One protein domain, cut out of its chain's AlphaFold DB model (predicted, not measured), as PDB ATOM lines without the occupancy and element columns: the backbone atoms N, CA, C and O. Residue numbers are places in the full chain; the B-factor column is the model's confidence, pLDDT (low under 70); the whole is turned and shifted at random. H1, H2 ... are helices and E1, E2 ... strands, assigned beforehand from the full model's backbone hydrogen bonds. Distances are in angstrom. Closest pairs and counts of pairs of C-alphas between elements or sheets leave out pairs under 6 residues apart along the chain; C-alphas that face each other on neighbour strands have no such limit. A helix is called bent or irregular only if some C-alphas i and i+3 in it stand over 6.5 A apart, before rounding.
ATOM      1  N   GLY A   3       1.839  14.432 110.128       95.25
ATOM      2  CA  GLY A   3       2.769  14.675 111.224       95.25
ATOM      3  C   GLY A   3       2.341  14.019 112.531       95.25
ATOM      4  O   GLY A   3       1.145  13.832 112.772       95.25
ATOM      5  N   ASN A   4       3.323  13.737 113.387       94.19
ATOM      6  CA  ASN A   4       3.135  13.198 114.742       94.19
ATOM      7  C   ASN A   4       2.391  11.850 114.806       94.19
ATOM      8  O   ASN A   4       1.669  11.577 115.766       94.19
ATOM      9  N   VAL A   5       2.570  10.978 113.815       95.12
ATOM     10  CA  VAL A   5       1.951   9.645 113.792       95.12
ATOM     11  C   VAL A   5       2.584   8.763 114.866       95.12
ATOM     12  O   VAL A   5       3.796   8.570 114.871       95.12
ATOM     13  N   ASP A   6       1.786   8.228 115.786       94.50
ATOM     14  CA  ASP A   6       2.285   7.310 116.812       94.50
ATOM     15  C   ASP A   6       2.468   5.874 116.279       94.50
ATOM     16  O   ASP A   6       2.035   5.513 115.179       94.50
ATOM     17  N   VAL A   7       3.130   5.031 117.078       95.31
ATOM     18  CA  VAL A   7       3.399   3.626 116.725       95.31
ATOM     19  C   VAL A   7       2.105   2.851 116.468       95.31
ATOM     20  O   VAL A   7       2.037   2.083 115.512       95.31
ATOM     21  N   ALA A   8       1.069   3.057 117.283       94.31
ATOM     22  CA  ALA A   8      -0.198   2.341 117.147       94.31
ATOM     23  C   ALA A   8      -0.903   2.671 115.821       94.31
ATOM     24  O   ALA A   8      -1.393   1.776 115.131       94.31
ATOM     25  N   THR A   9      -0.897   3.941 115.426       95.56
ATOM     26  CA  THR A   9      -1.459   4.415 114.159       95.56
ATOM     27  C   THR A   9      -0.660   3.877 112.975       95.56
ATOM     28  O   THR A   9      -1.252   3.440 111.988       95.56
ATOM     29  N   LEU A  10       0.676   3.838 113.071       96.19
ATOM     30  CA  LEU A  10       1.518   3.220 112.042       96.19
ATOM     31  C   LEU A  10       1.214   1.720 111.889       96.19
ATOM     32  O   LEU A  10       1.037   1.243 110.769       96.19
ATOM     33  N   VAL A  11       1.101   0.985 113.000       96.88
ATOM     34  CA  VAL A  11       0.736  -0.441 113.003       96.88
ATOM     35  C   VAL A  11      -0.624  -0.650 112.342       96.88
ATOM     36  O   VAL A  11      -0.738  -1.479 111.440       96.88
ATOM     37  N   ALA A  12      -1.636   0.135 112.718       96.88
ATOM     38  CA  ALA A  12      -2.972   0.046 112.133       96.88
ATOM     39  C   ALA A  12      -2.975   0.342 110.622       96.88
ATOM     40  O   ALA A  12      -3.649  -0.348 109.853       96.88
ATOM     41  N   ALA A  13      -2.196   1.333 110.176       96.88
ATOM     42  CA  ALA A  13      -2.054   1.666 108.762       96.88
ATOM     43  C   ALA A  13      -1.425   0.512 107.960       96.88
ATOM     44  O   ALA A  13      -1.943   0.139 106.904       96.88
ATOM     45  N   LEU A  14      -0.343  -0.088 108.468       98.06
ATOM     46  CA  LEU A  14       0.322  -1.215 107.808       98.06
ATOM     47  C   LEU A  14      -0.545  -2.481 107.819       98.06
ATOM     48  O   LEU A  14      -0.637  -3.153 106.793       98.06
ATOM     49  N   GLU A  15      -1.238  -2.768 108.927       98.00
ATOM     50  CA  GLU A  15      -2.222  -3.855 109.019       98.00
ATOM     51  C   GLU A  15      -3.329  -3.707 107.973       98.00
ATOM     52  O   GLU A  15      -3.639  -4.662 107.254       98.00
ATOM     53  N   ASN A  16      -3.888  -2.501 107.816       97.06
ATOM     54  CA  ASN A  16      -4.853  -2.231 106.755       97.06
ATOM     55  C   ASN A  16      -4.254  -2.534 105.371       97.06
ATOM     56  O   ASN A  16      -4.885  -3.239 104.577       97.06
ATOM     57  N   GLY A  17      -3.028  -2.078 105.110       96.81
ATOM     58  CA  GLY A  17      -2.323  -2.296 103.848       96.81
ATOM     59  C   GLY A  17      -2.133  -3.770 103.471       96.81
ATOM     60  O   GLY A  17      -2.196  -4.120 102.291       96.81
ATOM     61  N   VAL A  18      -1.967  -4.661 104.454       97.25
ATOM     62  CA  VAL A  18      -1.797  -6.108 104.216       97.25
ATOM     63  C   VAL A  18      -3.065  -6.937 104.433       97.25
ATOM     64  O   VAL A  18      -3.057  -8.141 104.172       97.25
ATOM     65  N   SER A  19      -4.172  -6.329 104.867       96.50
ATOM     66  CA  SER A  19      -5.399  -7.025 105.294       96.50
ATOM     67  C   SER A  19      -6.109  -7.831 104.198       96.50
ATOM     68  O   SER A  19      -6.716  -8.860 104.492       96.50
ATOM     69  N   ARG A  20      -6.012  -7.406 102.932       95.25
ATOM     70  CA  ARG A  20      -6.711  -8.026 101.786       95.25
ATOM     71  C   ARG A  20      -5.790  -8.776 100.829       95.25
ATOM     72  O   ARG A  20      -6.152  -9.081  99.699       95.25
ATOM     73  N   ILE A  21      -4.590  -9.103 101.294       95.00
ATOM     74  CA  ILE A  21      -3.699 -10.013 100.578       95.00
ATOM     75  C   ILE A  21      -4.291 -11.420 100.643       95.00
ATOM     76  O   ILE A  21      -4.618 -11.911 101.730       95.00
ATOM     77  N   ASN A  22      -4.416 -12.074  99.491       94.19
ATOM     78  CA  ASN A  22      -4.839 -13.464  99.432       94.19
ATOM     79  C   ASN A  22      -3.799 -14.358 100.149       94.19
ATOM     80  O   ASN A  22      -2.613 -14.303  99.803       94.19
ATOM     81  N   PRO A  23      -4.203 -15.192 101.125       92.00
ATOM     82  CA  PRO A  23      -3.267 -15.991 101.923       92.00
ATOM     83  C   PRO A  23      -2.508 -17.044 101.099       92.00
ATOM     84  O   PRO A  23      -1.389 -17.419 101.452       92.00
ATOM     85  N   VAL A  24      -3.091 -17.496  99.983       89.88
ATOM     86  CA  VAL A  24      -2.524 -18.520  99.097       89.88
ATOM     87  C   VAL A  24      -1.648 -17.880  98.022       89.88
ATOM     88  O   VAL A  24      -0.468 -18.213  97.902       89.88
ATOM     89  N   THR A  25      -2.192 -16.933  97.256       91.19
ATOM     90  CA  THR A  25      -1.487 -16.358  96.098       91.19
ATOM     91  C   THR A  25      -0.555 -15.209  96.479       91.19
ATOM     92  O   THR A  25       0.432 -14.973  95.792       91.19
ATOM     93  N   GLY A  26      -0.818 -14.505  97.583       90.75
ATOM     94  CA  GLY A  26      -0.084 -13.291  97.958       90.75
ATOM     95  C   GLY A  26      -0.468 -12.051  97.163       90.75
ATOM     96  O   GLY A  26       0.174 -11.018  97.320       90.75
ATOM     97  N   VAL A  27      -1.499 -12.142  96.326       91.06
ATOM     98  CA  VAL A  27      -1.971 -11.035  95.496       91.06
ATOM     99  C   VAL A  27      -3.026 -10.242  96.269       91.06
ATOM    100  O   VAL A  27      -3.936 -10.830  96.860       91.06
ATOM    101  N   GLY A  28      -2.880  -8.917  96.301       89.19
ATOM    102  CA  GLY A  28      -3.905  -7.990  96.792       89.19
ATOM    103  C   GLY A  28      -4.878  -7.595  95.679       89.19
ATOM    104  O   GLY A  28      -4.546  -7.705  94.501       89.19
ATOM    105  N   THR A  29      -6.078  -7.135  96.037       81.88
ATOM    106  CA  THR A  29      -7.170  -6.909  95.069       81.88
ATOM    107  C   THR A  29      -7.555  -5.445  94.859       81.88
ATOM    108  O   THR A  29      -8.381  -5.171  93.996       81.88
ATOM    109  N   ASP A  30      -7.012  -4.504  95.635       85.88
ATOM    110  CA  ASP A  30      -7.536  -3.132  95.685       85.88
ATOM    111  C   ASP A  30      -6.500  -2.056  96.051       85.88
ATOM    112  O   ASP A  30      -6.808  -1.119  96.772       85.88
ATOM    113  N   GLY A  31      -5.260  -2.178  95.566       88.50
ATOM    114  CA  GLY A  31      -4.275  -1.077  95.550       88.50
ATOM    115  C   GLY A  31      -3.685  -0.634  96.899       88.50
ATOM    116  O   GLY A  31      -2.619  -0.027  96.913       88.50
ATOM    117  N   ARG A  32      -4.294  -1.009  98.029       93.56
ATOM    118  CA  ARG A  32      -3.916  -0.557  99.381       93.56
ATOM    119  C   ARG A  32      -2.524  -0.975  99.860       93.56
ATOM    120  O   ARG A  32      -2.079  -0.488 100.897       93.56
ATOM    121  N   PHE A  33      -1.873  -1.927  99.191       96.19
ATOM    122  CA  PHE A  33      -0.590  -2.472  99.634       96.19
ATOM    123  C   PHE A  33       0.500  -1.386  99.606       96.19
ATOM    124  O   PHE A  33       0.776  -0.841  98.533       96.19
ATOM    125  N   PRO A  34       1.139  -1.061 100.745       95.62
ATOM    126  CA  PRO A  34       2.033   0.082 100.820       95.62
ATOM    127  C   PRO A  34       3.410  -0.260 100.257       95.62
ATOM    128  O   PRO A  34       4.068  -1.194 100.708       95.62
ATOM    129  N   GLN A  35       3.885   0.552  99.316       94.75
ATOM    130  CA  GLN A  35       5.319   0.672  99.055       94.75
ATOM    131  C   GLN A  35       5.921   1.655 100.062       94.75
ATOM    132  O   GLN A  35       5.290   2.658 100.396       94.75
ATOM    133  N   ILE A  36       7.124   1.363 100.558       96.50
ATOM    134  CA  ILE A  36       7.712   2.081 101.698       96.50
ATOM    135  C   ILE A  36       9.172   2.483 101.466       96.50
ATOM    136  O   ILE A  36       9.903   1.879 100.673       96.50
ATOM    137  N   ALA A  37       9.613   3.481 102.227       95.62
ATOM    138  CA  ALA A  37      11.001   3.908 102.354       95.62
ATOM    139  C   ALA A  37      11.274   4.379 103.791       95.62
ATOM    140  O   ALA A  37      10.351   4.784 104.490       95.62
ATOM    141  N   GLY A  38      12.535   4.316 104.229       95.38
ATOM    142  CA  GLY A  38      12.965   4.759 105.566       95.38
ATOM    143  C   GLY A  38      12.761   3.741 106.696       95.38
ATOM    144  O   GLY A  38      13.286   3.928 107.791       95.38
ATOM    145  N   PHE A  39      12.054   2.641 106.435       97.12
ATOM    146  CA  PHE A  39      11.822   1.560 107.389       97.12
ATOM    147  C   PHE A  39      11.564   0.235 106.654       97.12
ATOM    148  O   PHE A  39      11.454   0.199 105.423       97.12
ATOM    149  N   SER A  40      11.471  -0.847 107.418       97.75
ATOM    150  CA  SER A  40      11.062  -2.168 106.966       97.75
ATOM    151  C   SER A  40       9.962  -2.742 107.856       97.75
ATOM    152  O   SER A  40       9.840  -2.383 109.030       97.75
ATOM    153  N   PHE A  41       9.144  -3.638 107.305       98.12
ATOM    154  CA  PHE A  41       8.218  -4.436 108.101       98.12
ATOM    155  C   PHE A  41       8.095  -5.871 107.588       98.12
ATOM    156  O   PHE A  41       8.384  -6.182 106.427       98.12
ATOM    157  N   SER A  42       7.642  -6.756 108.469       97.75
ATOM    158  CA  SER A  42       7.292  -8.132 108.128       97.75
ATOM    159  C   SER A  42       5.833  -8.426 108.448       97.75
ATOM    160  O   SER A  42       5.262  -7.863 109.387       97.75
ATOM    161  N   TYR A  43       5.217  -9.300 107.656       97.94
ATOM    162  CA  TYR A  43       3.834  -9.716 107.860       97.94
ATOM    163  C   TYR A  43       3.604 -11.176 107.469       97.94
ATOM    164  O   TYR A  43       4.264 -11.727 106.590       97.94
ATOM    165  N   ASP A  44       2.617 -11.788 108.104       97.00
ATOM    166  CA  ASP A  44       2.115 -13.120 107.823       97.00
ATOM    167  C   ASP A  44       0.753 -13.024 107.149       97.00
ATOM    168  O   ASP A  44      -0.268 -12.711 107.761       97.00
ATOM    169  N   ARG A  45       0.734 -13.315 105.850       95.44
ATOM    170  CA  ARG A  45      -0.487 -13.281 105.040       95.44
ATOM    171  C   ARG A  45      -1.487 -14.389 105.381       95.44
ATOM    172  O   ARG A  45      -2.634 -14.288 104.956       95.44
ATOM    173  N   THR A  46      -1.062 -15.444 106.080       95.12
ATOM    174  CA  THR A  46      -1.919 -16.579 106.462       95.12
ATOM    175  C   THR A  46      -2.670 -16.327 107.765       95.12
ATOM    176  O   THR A  46      -3.688 -16.966 108.018       95.12
ATOM    177  N   ALA A  47      -2.223 -15.346 108.550       96.56
ATOM    178  CA  ALA A  47      -2.932 -14.900 109.733       96.56
ATOM    179  C   ALA A  47      -4.228 -14.147 109.391       96.56
ATOM    180  O   ALA A  47      -4.418 -13.616 108.285       96.56
ATOM    181  N   ALA A  48      -5.119 -14.087 110.384       96.31
ATOM    182  CA  ALA A  48      -6.353 -13.321 110.304       96.31
ATOM    183  C   ALA A  48      -6.056 -11.848 109.979       96.31
ATOM    184  O   ALA A  48      -5.087 -11.271 110.476       96.31
ATOM    185  N   ALA A  49      -6.882 -11.243 109.123       95.19
ATOM    186  CA  ALA A  49      -6.776  -9.821 108.815       95.19
ATOM    187  C   ALA A  49      -6.887  -8.988 110.106       95.19
ATOM    188  O   ALA A  49      -7.742  -9.265 110.943       95.19
ATOM    189  N   GLY A  50      -6.008  -7.992 110.268       95.56
ATOM    190  CA  GLY A  50      -5.859  -7.233 111.516       95.56
ATOM    191  C   GLY A  50      -4.905  -7.869 112.535       95.56
ATOM    192  O   GLY A  50      -4.735  -7.339 113.628       95.56
ATOM    193  N   SER A  51      -4.292  -9.009 112.214       96.81
ATOM    194  CA  SER A  51      -3.242  -9.642 113.024       96.81
ATOM    195  C   SER A  51      -2.141 -10.238 112.142       96.81
ATOM    196  O   SER A  51      -1.605 -11.316 112.431       96.81
ATOM    197  N   ARG A  52      -1.842  -9.572 111.022       97.62
ATOM    198  CA  ARG A  52      -0.875 -10.037 110.019       97.62
ATOM    199  C   ARG A  52       0.506  -9.455 110.241       97.62
ATOM    200  O   ARG A  52       1.486 -10.141 109.985       97.62
ATOM    201  N   LEU A  53       0.612  -8.218 110.697       98.00
ATOM    202  CA  LEU A  53       1.876  -7.548 110.950       98.00
ATOM    203  C   LEU A  53       2.652  -8.286 112.045       98.00
ATOM    204  O   LEU A  53       2.088  -8.814 113.009       98.00
ATOM    205  N   ARG A  54       3.971  -8.362 111.874       97.62
ATOM    206  CA  ARG A  54       4.863  -9.083 112.787       97.62
ATOM    207  C   ARG A  54       5.911  -8.180 113.398       97.62
ATOM    208  O   ARG A  54       6.110  -8.242 114.605       97.62
ATOM    209  N   GLU A  55       6.545  -7.333 112.599       97.44
ATOM    210  CA  GLU A  55       7.624  -6.459 113.060       97.44
ATOM    211  C   GLU A  55       7.728  -5.207 112.190       97.44
ATOM    212  O   GLU A  55       7.498  -5.293 110.987       97.44
ATOM    213  N   ILE A  56       8.126  -4.084 112.793       98.12
ATOM    214  CA  ILE A  56       8.532  -2.841 112.129       98.12
ATOM    215  C   ILE A  56       9.923  -2.442 112.643       98.12
ATOM    216  O   ILE A  56      10.139  -2.380 113.859       98.12
ATOM    217  N   ARG A  57      10.845  -2.103 111.737       97.19
ATOM    218  CA  ARG A  57      12.163  -1.532 112.061       97.19
ATOM    219  C   ARG A  57      12.464  -0.299 111.229       97.19
ATOM    220  O   ARG A  57      12.120  -0.266 110.055       97.19
ATOM    221  N   LEU A  58      13.165   0.676 111.795       96.31
ATOM    222  CA  LEU A  58      13.750   1.770 111.016       96.31
ATOM    223  C   LEU A  58      14.876   1.259 110.107       96.31
ATOM    224  O   LEU A  58      15.404   0.163 110.306       96.31
ATOM    225  N   ALA A  59      15.254   2.055 109.104       94.44
ATOM    226  CA  ALA A  59      16.320   1.703 108.164       94.44
ATOM    227  C   ALA A  59      17.686   1.455 108.834       94.44
ATOM    228  O   ALA A  59      18.486   0.686 108.308       94.44
ATOM    229  N   ASP A  60      17.940   2.059 109.999       93.88
ATOM    230  CA  ASP A  60      19.142   1.825 110.814       93.88
ATOM    231  C   ASP A  60      19.076   0.535 111.657       93.88
ATOM    232  O   ASP A  60      20.020   0.194 112.367       93.88
ATOM    233  N   GLY A  61      17.964  -0.198 111.573       93.94
ATOM    234  CA  GLY A  61      17.719  -1.425 112.313       93.94
ATOM    235  C   GLY A  61      17.026  -1.224 113.660       93.94
ATOM    236  O   GLY A  61      16.727  -2.226 114.306       93.94
ATOM    237  N   THR A  62      16.717   0.000 114.095       95.38
ATOM    238  CA  THR A  62      16.006   0.250 115.360       95.38
ATOM    239  C   THR A  62      14.635  -0.429 115.364       95.38
ATOM    240  O   THR A  62      13.837  -0.238 114.447       95.38
ATOM    241  N   LEU A  63      14.343  -1.224 116.401       96.50
ATOM    242  CA  LEU A  63      13.044  -1.881 116.561       96.50
ATOM    243  C   LEU A  63      11.981  -0.865 116.987       96.50
ATOM    244  O   LEU A  63      12.098  -0.254 118.046       96.50
ATOM    245  N   VAL A  64      10.932  -0.728 116.176       97.19
ATOM    246  CA  VAL A  64       9.799   0.168 116.451       97.19
ATOM    247  C   VAL A  64       8.666  -0.584 117.136       97.19
ATOM    248  O   VAL A  64       8.128  -0.123 118.138       97.19
ATOM    249  N   TRP A  65       8.300  -1.743 116.587       97.56
ATOM    250  CA  TRP A  65       7.167  -2.540 117.049       97.56
ATOM    251  C   TRP A  65       7.362  -4.013 116.685       97.56
ATOM    252  O   TRP A  65       7.863  -4.316 115.601       97.56
ATOM    253  N   ARG A  66       6.927  -4.927 117.556       96.81
ATOM    254  CA  ARG A  66       6.832  -6.359 117.262       96.81
ATOM    255  C   ARG A  66       5.623  -6.963 117.961       96.81
ATOM    256  O   ARG A  66       5.349  -6.659 119.121       96.81
ATOM    257  N   LEU A  67       4.912  -7.836 117.257       95.31
ATOM    258  CA  LEU A  67       3.743  -8.514 117.803       95.31
ATOM    259  C   LEU A  67       4.109  -9.320 119.059       95.31
ATOM    260  O   LEU A  67       5.007 -10.157 119.022       95.31
ATOM    261  N   GLY A  68       3.366  -9.101 120.145       93.31
ATOM    262  CA  GLY A  68       3.533  -9.837 121.402       93.31
ATOM    263  C   GLY A  68       4.683  -9.351 122.288       93.31
ATOM    264  O   GLY A  68       4.884  -9.913 123.361       93.31
ATOM    265  N   GLU A  69       5.405  -8.303 121.888       91.69
ATOM    266  CA  GLU A  69       6.478  -7.706 122.681       91.69
ATOM    267  C   GLU A  69       6.139  -6.257 123.044       91.69
ATOM    268  O   GLU A  69       5.617  -5.494 122.230       91.69
ATOM    269  N   SER A  70       6.464  -5.853 124.274       82.62
ATOM    270  CA  SER A  70       6.488  -4.433 124.621       82.62
ATOM    271  C   SER A  70       7.741  -3.824 124.004       82.62
ATOM    272  O   SER A  70       8.861  -4.136 124.409       82.62
ATOM    273  N   THR A  71       7.566  -2.986 122.988       75.12
ATOM    274  CA  THR A  71       8.677  -2.274 122.363       75.12
ATOM    275  C   THR A  71       8.914  -0.948 123.074       75.12
ATOM    276  O   THR A  71       8.003  -0.144 123.232       75.12
ATOM    277  N   GLY A  72      10.157  -0.696 123.495       78.94
ATOM    278  CA  GLY A  72      10.558   0.541 124.178       78.94
ATOM    279  C   GLY A  72      10.726   1.760 123.261       78.94
ATOM    280  O   GLY A  72      11.435   2.690 123.627       78.94
ATOM    281  N   PHE A  73      10.145   1.756 122.056       92.25
ATOM    282  CA  PHE A  73      10.239   2.884 121.130       92.25
ATOM    283  C   PHE A  73       9.284   4.003 121.562       92.25
ATOM    284  O   PHE A  73       8.077   3.790 121.645       92.25
ATOM    285  N   THR A  74       9.815   5.200 121.818       86.94
ATOM    286  CA  THR A  74       9.058   6.328 122.395       86.94
ATOM    287  C   THR A  74       8.902   7.523 121.446       86.94
ATOM    288  O   THR A  74       8.679   8.640 121.904       86.94
ATOM    289  N   GLY A  75       9.063   7.323 120.135       90.69
ATOM    290  CA  GLY A  75       8.979   8.390 119.131       90.69
ATOM    291  C   GLY A  75       7.664   8.428 118.348       90.69
ATOM    292  O   GLY A  75       6.907   7.455 118.310       90.69
ATOM    293  N   ASN A  76       7.447   9.546 117.654       94.31
ATOM    294  CA  ASN A  76       6.424   9.709 116.623       94.31
ATOM    295  C   ASN A  76       7.080   9.802 115.239       94.31
ATOM    296  O   ASN A  76       8.282  10.046 115.118       94.31
ATOM    297  N   PHE A  77       6.272   9.627 114.197       94.56
ATOM    298  CA  PHE A  77       6.701   9.639 112.807       94.56
ATOM    299  C   PHE A  77       6.043  10.760 112.025       94.56
ATOM    300  O   PHE A  77       4.844  11.019 112.139       94.56
ATOM    301  N   ASP A  78       6.833  11.327 111.131       95.56
ATOM    302  CA  ASP A  78       6.351  12.175 110.063       95.56
ATOM    303  C   ASP A  78       6.303  11.363 108.770       95.56
ATOM    304  O   ASP A  78       7.319  10.867 108.282       95.56
ATOM    305  N   ILE A  79       5.104  11.199 108.213       95.44
ATOM    306  CA  ILE A  79       4.871  10.344 107.049       95.44
ATOM    307  C   ILE A  79       4.629  11.204 105.810       95.44
ATOM    308  O   ILE A  79       3.643  11.942 105.699       95.44
ATOM    309  N   ALA A  80       5.510  11.068 104.823       94.75
ATOM    310  CA  ALA A  80       5.258  11.539 103.470       94.75
ATOM    311  C   ALA A  80       4.398  10.506 102.725       94.75
ATOM    312  O   ALA A  80       4.814   9.374 102.502       94.75
ATOM    313  N   THR A  81       3.181  10.896 102.349       93.75
ATOM    314  CA  THR A  81       2.267  10.079 101.544       93.75
ATOM    315  C   THR A  81       1.443  10.979 100.626       93.75
ATOM    316  O   THR A  81       1.438  12.206 100.785       93.75
ATOM    317  N   ASN A  82       0.760  10.378  99.658       92.56
ATOM    318  CA  ASN A  82      -0.132  11.093  98.756       92.56
ATOM    319  C   ASN A  82      -1.407  11.574  99.489       92.56
ATOM    320  O   ASN A  82      -1.812  11.041 100.523       92.56
ATOM    321  N   SER A  83      -2.056  12.600  98.940       90.69
ATOM    322  CA  SER A  83      -3.295  13.175  99.471       90.69
ATOM    323  C   SER A  83      -4.468  12.194  99.468       90.69
ATOM    324  O   SER A  83      -5.361  12.337 100.296       90.69
ATOM    325  N   PHE A  84      -4.457  11.183  98.591       91.31
ATOM    326  CA  PHE A  84      -5.504  10.165  98.528       91.31
ATOM    327  C   PHE A  84      -5.506   9.269  99.774       91.31
ATOM    328  O   PHE A  84      -6.561   9.038 100.354       91.31
ATOM    329  N   LEU A  85      -4.336   8.814 100.231       92.38
ATOM    330  CA  LEU A  85      -4.192   8.028 101.460       92.38
ATOM    331  C   LEU A  85      -4.274   8.897 102.718       92.38
ATOM    332  O   LEU A  85      -4.762   8.445 103.750       92.38
ATOM    333  N   ALA A  86      -3.800  10.145 102.648       91.38
ATOM    334  CA  ALA A  86      -3.915  11.083 103.763       91.38
ATOM    335  C   ALA A  86      -5.359  11.565 103.989       91.38
ATOM    336  O   ALA A  86      -5.688  12.000 105.096       91.38
ATOM    337  N   GLY A  87      -6.207  11.513 102.959       87.69
ATOM    338  CA  GLY A  87      -7.600  11.938 103.008       87.69
ATOM    339  C   GLY A  87      -8.421  11.137 104.018       87.69
ATOM    340  O   GLY A  87      -8.300   9.917 104.128       87.69
ATOM    341  N   ALA A  88      -9.277  11.829 104.769       84.31
ATOM    342  CA  ALA A  88     -10.225  11.163 105.653       84.31
ATOM    343  C   ALA A  88     -11.213  10.322 104.828       84.31
ATOM    344  O   ALA A  88     -11.733  10.791 103.818       84.31
ATOM    345  N   GLY A  89     -11.479   9.088 105.265       85.19
ATOM    346  CA  GLY A  89     -12.455   8.212 104.607       85.19
ATOM    347  C   GLY A  89     -12.023   7.690 103.234       85.19
ATOM    348  O   GLY A  89     -12.880   7.362 102.418       85.19
ATOM    349  N   THR A  90     -10.715   7.620 102.962       90.81
ATOM    350  CA  THR A  90     -10.198   7.028 101.722       90.81
ATOM    351  C   THR A  90     -10.743   5.604 101.496       90.81
ATOM    352  O   THR A  90     -10.776   4.813 102.447       90.81
ATOM    353  N   PRO A  91     -11.145   5.233 100.261       91.19
ATOM    354  CA  PRO A  91     -11.612   3.879  99.937       91.19
ATOM    355  C   PRO A  91     -10.611   2.763 100.284       91.19
ATOM    356  O   PRO A  91     -11.013   1.626 100.550       91.19
ATOM    357  N   ASP A  92      -9.315   3.089 100.352       94.25
ATOM    358  CA  ASP A  92      -8.261   2.140 100.725       94.25
ATOM    359  C   ASP A  92      -8.220   1.848 102.233       94.25
ATOM    360  O   ASP A  92      -7.497   0.952 102.667       94.25
ATOM    361  N   GLY A  93      -9.022   2.548 103.044       93.62
ATOM    362  CA  GLY A  93      -9.229   2.261 104.466       93.62
ATOM    363  C   GLY A  93      -8.135   2.771 105.407       93.62
ATOM    364  O   GLY A  93      -8.160   2.445 106.593       93.62
ATOM    365  N   TYR A  94      -7.180   3.563 104.915       95.44
ATOM    366  CA  TYR A  94      -6.172   4.186 105.770       95.44
ATOM    367  C   TYR A  94      -6.808   5.234 106.682       95.44
ATOM    368  O   TYR A  94      -7.554   6.107 106.239       95.44
ATOM    369  N   ASN A  95      -6.488   5.158 107.972       94.31
ATOM    370  CA  ASN A  95      -6.979   6.091 108.971       94.31
ATOM    371  C   ASN A  95      -5.831   6.554 109.866       94.31
ATOM    372  O   ASN A  95      -5.339   5.806 110.702       94.31
ATOM    373  N   PHE A  96      -5.446   7.816 109.700       92.94
ATOM    374  CA  PHE A  96      -4.438   8.477 110.531       92.94
ATOM    375  C   PHE A  96      -5.065   9.325 111.649       92.94
ATOM    376  O   PHE A  96      -4.410  10.191 112.222       92.94
ATOM    377  N   GLY A  97      -6.361   9.135 111.919       88.69
ATOM    378  CA  GLY A  97      -7.100   9.838 112.959       88.69
ATOM    379  C   GLY A  97      -6.977  11.356 112.843       88.69
ATOM    380  O   GLY A  97      -7.105  11.941 111.756       88.69
ATOM    381  N   THR A  98      -6.690  11.983 113.981       86.81
ATOM    382  CA  THR A  98      -6.545  13.432 114.153       86.81
ATOM    383  C   THR A  98      -5.146  13.956 113.819       86.81
ATOM    384  O   THR A  98      -4.885  15.136 114.042       86.81
ATOM    385  N   ALA A  99      -4.254  13.124 113.263       88.69
ATOM    386  CA  ALA A  99      -2.901  13.541 112.908       88.69
ATOM    387  C   ALA A  99      -2.901  14.778 111.992       88.69
ATOM    388  O   ALA A  99      -3.734  14.920 111.084       88.69
ATOM    389  N   THR A 100      -1.949  15.681 112.229       89.31
ATOM    390  CA  THR A 100      -1.829  16.932 111.479       89.31
ATOM    391  C   THR A 100      -1.477  16.637 110.027       89.31
ATOM    392  O   THR A 100      -0.548  15.882 109.747       89.31
ATOM    393  N   ARG A 101      -2.210  17.235 109.086       92.00
ATOM    394  CA  ARG A 101      -2.002  17.032 107.650       92.00
ATOM    395  C   ARG A 101      -1.512  18.316 107.013       92.00
ATOM    396  O   ARG A 101      -2.213  19.322 107.025       92.00
ATOM    397  N   THR A 102      -0.340  18.237 106.404       91.88
ATOM    398  CA  THR A 102       0.249  19.339 105.647       91.88
ATOM    399  C   THR A 102       0.288  18.959 104.176       91.88
ATOM    400  O   THR A 102       0.980  18.009 103.788       91.88
ATOM    401  N   THR A 103      -0.458  19.689 103.352       90.00
ATOM    402  CA  THR A 103      -0.361  19.592 101.892       90.00
ATOM    403  C   THR A 103       0.861  20.375 101.441       90.00
ATOM    404  O   THR A 103       0.990  21.557 101.748       90.00
ATOM    405  N   LEU A 104       1.767  19.709 100.730       88.31
ATOM    406  CA  LEU A 104       2.918  20.368 100.122       88.31
ATOM    407  C   LEU A 104       2.493  20.974  98.782       88.31
ATOM    408  O   LEU A 104       1.683  20.384  98.071       88.31
ATOM    409  N   SER A 105       3.060  22.121  98.415       86.88
ATOM    410  CA  SER A 105       2.757  22.830  97.158       86.88
ATOM    411  C   SER A 105       3.353  22.171  95.902       86.88
ATOM    412  O   SER A 105       3.444  22.812  94.861       86.88
ATOM    413  N   MET A 106       3.786  20.914  95.996       87.75
ATOM    414  CA  MET A 106       4.453  20.157  94.937       87.75
ATOM    415  C   MET A 106       3.571  18.983  94.503       87.75
ATOM    416  O   MET A 106       3.076  18.234  95.350       87.75
ATOM    417  N   GLY A 107       3.385  18.804  93.192       91.88
ATOM    418  CA  GLY A 107       2.678  17.649  92.638       91.88
ATOM    419  C   GLY A 107       3.498  16.357  92.731       91.88
ATOM    420  O   GLY A 107       4.719  16.386  92.855       91.88
ATOM    421  N   VAL A 138       7.521 -11.324 103.760       93.94
ATOM    422  CA  VAL A 138       6.472 -12.282 104.131       93.94
ATOM    423  C   VAL A 138       7.080 -13.322 105.059       93.94
ATOM    424  O   VAL A 138       8.084 -13.946 104.712       93.94
ATOM    425  N   VAL A 139       6.460 -13.522 106.217       92.00
ATOM    426  CA  VAL A 139       6.884 -14.503 107.217       92.00
ATOM    427  C   VAL A 139       5.739 -15.469 107.566       92.00
ATOM    428  O   VAL A 139       4.587 -15.045 107.590       92.00
ATOM    429  N   PRO A 140       6.021 -16.753 107.849       83.25
ATOM    430  CA  PRO A 140       7.318 -17.401 107.674       83.25
ATOM    431  C   PRO A 140       7.719 -17.442 106.193       83.25
ATOM    432  O   PRO A 140       6.865 -17.462 105.305       83.25
ATOM    433  N   VAL A 141       9.029 -17.431 105.924       73.50
ATOM    434  CA  VAL A 141       9.530 -17.533 104.548       73.50
ATOM    435  C   VAL A 141       8.996 -18.845 103.951       73.50
ATOM    436  O   VAL A 141       9.197 -19.897 104.566       73.50
ATOM    437  N   PRO A 142       8.303 -18.820 102.794       65.56
ATOM    438  CA  PRO A 142       7.716 -20.021 102.212       65.56
ATOM    439  C   PRO A 142       8.763 -21.127 102.047       65.56
ATOM    440  O   PRO A 142       9.881 -20.860 101.606       65.56
ATOM    441  N   ALA A 143       8.395 -22.378 102.344       59.84
ATOM    442  CA  ALA A 143       9.306 -23.530 102.321       59.84
ATOM    443  C   ALA A 143      10.097 -23.685 101.002       59.84
ATOM    444  O   ALA A 143      11.216 -24.196 101.005       59.84
ATOM    445  N   ALA A 144       9.560 -23.182  99.885       57.56
ATOM    446  CA  ALA A 144      10.228 -23.155  98.586       57.56
ATOM    447  C   ALA A 144      11.575 -22.396  98.582       57.56
ATOM    448  O   ALA A 144      12.462 -22.749  97.809       57.56
ATOM    449  N   ALA A 145      11.775 -21.414  99.467       52.72
ATOM    450  CA  ALA A 145      13.048 -20.697  99.585       52.72
ATOM    451  C   ALA A 145      14.184 -21.578 100.149       52.72
ATOM    452  O   ALA A 145      15.350 -21.369  99.820       52.72
ATOM    453  N   TRP A 146      13.857 -22.601 100.947       48.09
ATOM    454  CA  TRP A 146      14.839 -23.523 101.535       48.09
ATOM    455  C   TRP A 146      15.306 -24.618 100.564       48.09
ATOM    456  O   TRP A 146      16.423 -25.125 100.699       48.09
ATOM    457  N   LEU A 147      14.496 -24.959  99.554       53.72
ATOM    458  CA  LEU A 147      14.813 -26.014  98.580       53.72
ATOM    459  C   LEU A 147      16.048 -25.682  97.722       53.72
ATOM    460  O   LEU A 147      16.802 -26.586  97.364       53.72
ATOM    461  N   PHE A 148      16.323 -24.399  97.472       51.81
ATOM    462  CA  PHE A 148      17.536 -23.976  96.761       51.81
ATOM    463  C   PHE A 148      18.808 -24.069  97.625       51.81
ATOM    464  O   PHE A 148      19.878 -24.385  97.106       51.81
ATOM    465  N   GLY A 149      18.704 -23.878  98.946       51.12
ATOM    466  CA  GLY A 149      19.841 -24.000  99.869       51.12
ATOM    467  C   GLY A 149      20.260 -25.453 100.130       51.12
ATOM    468  O   GLY A 149      21.451 -25.771 100.147       51.12
ATOM    469  N   GLY A 150      19.293 -26.366 100.272       52.91
ATOM    470  CA  GLY A 150      19.563 -27.791 100.526       52.91
ATOM    471  C   GLY A 150      20.164 -28.542  99.328       52.91
ATOM    472  O   GLY A 150      20.984 -29.453  99.505       52.91
ATOM    473  N   ALA A 151      19.817 -28.132  98.104       51.06
ATOM    474  CA  ALA A 151      20.344 -28.726  96.876       51.06
ATOM    475  C   ALA A 151      21.853 -28.456  96.694       51.06
ATOM    476  O   ALA A 151      22.600 -29.364  96.324       51.06
ATOM    477  N   MET A 152      22.332 -27.252  97.039       51.00
ATOM    478  CA  MET A 152      23.758 -26.899  96.938       51.00
ATOM    479  C   MET A 152      24.646 -27.701  97.905       51.00
ATOM    480  O   MET A 152      25.726 -28.158  97.527       51.00
ATOM    481  N   VAL A 153      24.183 -27.936  99.138       53.78
ATOM    482  CA  VAL A 153      24.929 -28.721 100.143       53.78
ATOM    483  C   VAL A 153      24.999 -30.203  99.755       53.78
ATOM    484  O   VAL A 153      26.028 -30.859  99.949       53.78
ATOM    485  N   SER A 154      23.934 -30.728  99.148       53.12
ATOM    486  CA  SER A 154      23.867 -32.120  98.681       53.12
ATOM    487  C   SER A 154      24.807 -32.377  97.494       53.12
ATOM    488  O   SER A 154      25.533 -33.374  97.487       53.12
ATOM    489  N   LEU A 155      24.891 -31.433  96.549       52.28
ATOM    490  CA  LEU A 155      25.826 -31.480  95.418       52.28
ATOM    491  C   LEU A 155      27.299 -31.392  95.856       52.28
ATOM    492  O   LEU A 155      28.151 -32.097  95.311       52.28
ATOM    493  N   MET A 156      27.620 -30.602  96.887       51.56
ATOM    494  CA  MET A 156      28.983 -30.546  97.440       51.56
ATOM    495  C   MET A 156      29.398 -31.829  98.178       51.56
ATOM    496  O   MET A 156      30.569 -32.212  98.127       51.56
ATOM    497  N   ARG A 157      28.463 -32.528  98.840       51.03
ATOM    498  CA  ARG A 157      28.750 -33.812  99.509       51.03
ATOM    499  C   ARG A 157      28.962 -34.964  98.531       51.03
ATOM    500  O   ARG A 157      29.820 -35.805  98.791       51.03
ATOM    501  N   MET A 158      28.241 -34.995  97.410       56.31
ATOM    502  CA  MET A 158      28.446 -36.019  96.375       56.31
ATOM    503  C   MET A 158      29.820 -35.892  95.705       56.31
ATOM    504  O   MET A 158      30.469 -36.898  95.441       56.31
ATOM    505  N   ARG A 159      30.324 -34.666  95.530       52.12
ATOM    506  CA  ARG A 159      31.618 -34.420  94.879       52.12
ATOM    507  C   ARG A 159      32.843 -34.791  95.733       52.12
ATOM    508  O   ARG A 159      33.914 -34.990  95.181       52.12
ATOM    509  N   ARG A 160      32.698 -34.928  97.059       54.00
ATOM    510  CA  ARG A 160      33.774 -35.391  97.965       54.00
ATOM    511  C   ARG A 160      33.833 -36.909  98.160       54.00
ATOM    512  O   ARG A 160      34.780 -37.386  98.762       54.00
ATOM    513  N   ARG A 161      32.830 -37.659  97.692       53.72
ATOM    514  CA  ARG A 161      32.815 -39.135  97.751       53.72
ATOM    515  C   ARG A 161      33.261 -39.803  96.447       53.72
ATOM    516  O   ARG A 161      33.309 -41.023  96.389       53.72
TER     517      ARG A 161
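Overview. This is residues 3 to 107 and 138 to 161 of the 163 residues of the protein "5_nucleotid_C domain-containing protein" of Gammaproteobacteria bacterium (UniProt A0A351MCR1). A small sheet of three strands, E2, E3 and E4, has helix H1 over one face, and the short strands E1 and E5 lie side by side beyond the first residues of H1. Out of this body sticks an arm, residues 142 to 161, of which 144 to 159 belong to H3, while the short H2 and two long stretches with no named element, residues 19 to 38 and 87 to 107, are part of the rest. The printed part has 129 residues with three named helices and five named strands, in the order E1 H1 E2 E3 E4 E5 H2 H3; the sheet runs E2 E3 E4, antiparallel, and the class is mixed, helices and strands, with under half of the residues in named elements. The whole is loose, with a radius of gyration of the C-alphas of 18.9 A, and spans 68 by 34 by 33 A, the arm making the length.

Arrangement. Look first at the sheet of E2, residues 39 to 43, E3, residues 53 to 58, and E4, residues 63 to 66, a meander, each strand the antiparallel neighbour of the one before. In the hairpin E2 and E3, find N 40 and O 57 within hydrogen-bond range at 2.8 A; in the hairpin E3 and E4, N 56 and O 65 at 2.8 A. H1, residues 7 to 18, is on one face, giving two layers, helix and sheet, at a height over the sheet of 9.6 A. It lies over E2, E3 and, only just, with 3 C-alphas, E4. On the local plane it stands at 58 degrees to E3, only just slantwise to the strands; its closest C-alphas to E3 are those of Glu 15 and Leu 53, 5.8 A apart. E1, residues 3 to 5, and E5, residues 77 to 79, pair with no named strand; their closest C-alphas, of Gly 3 and Asp 78, are 4.5 A apart. H2, residues 83 to 86, and H3, residues 144 to 159, are not on the sheet and are apart from H1. Every O i to N i+4 pair is within hydrogen-bond range in H1, 8 of 12 are in H3, and H2 is too short for such a pair.

Along the chain. Find C-alpha 39 at (11.822, 1.560, 107.389); E2 runs 13.8 A from there, and E3 15.1 A. E4 is 7.7 A long, E1 5.7 A, E5 6.1 A and H2 4.8 A. H1 runs 16.7 A from C-alpha 7 at (3.399, 3.626, 116.725). H3 runs 24.5 A to C-alpha 159 at (31.618, -34.420, 94.879); it is neither bent nor irregular, but only just: C-alphas 145 and 148 are 6.2 A apart.

Size, cuts and confidence. The two C-alphas farthest apart are those of Ser 105 and Arg 161, 68.9 A. Residues 142 to 161 stand free; the body without them spans 41 by 34 by 22 A. The link from H1 to E2 is long, with 20 residues. Residues 108 to 137 are not printed, and C-alphas 107 and 138 are 32.3 A apart across the cut. The mean pLDDT of the printed part is 86.9; look at residues 142 to 161 for the values under 70.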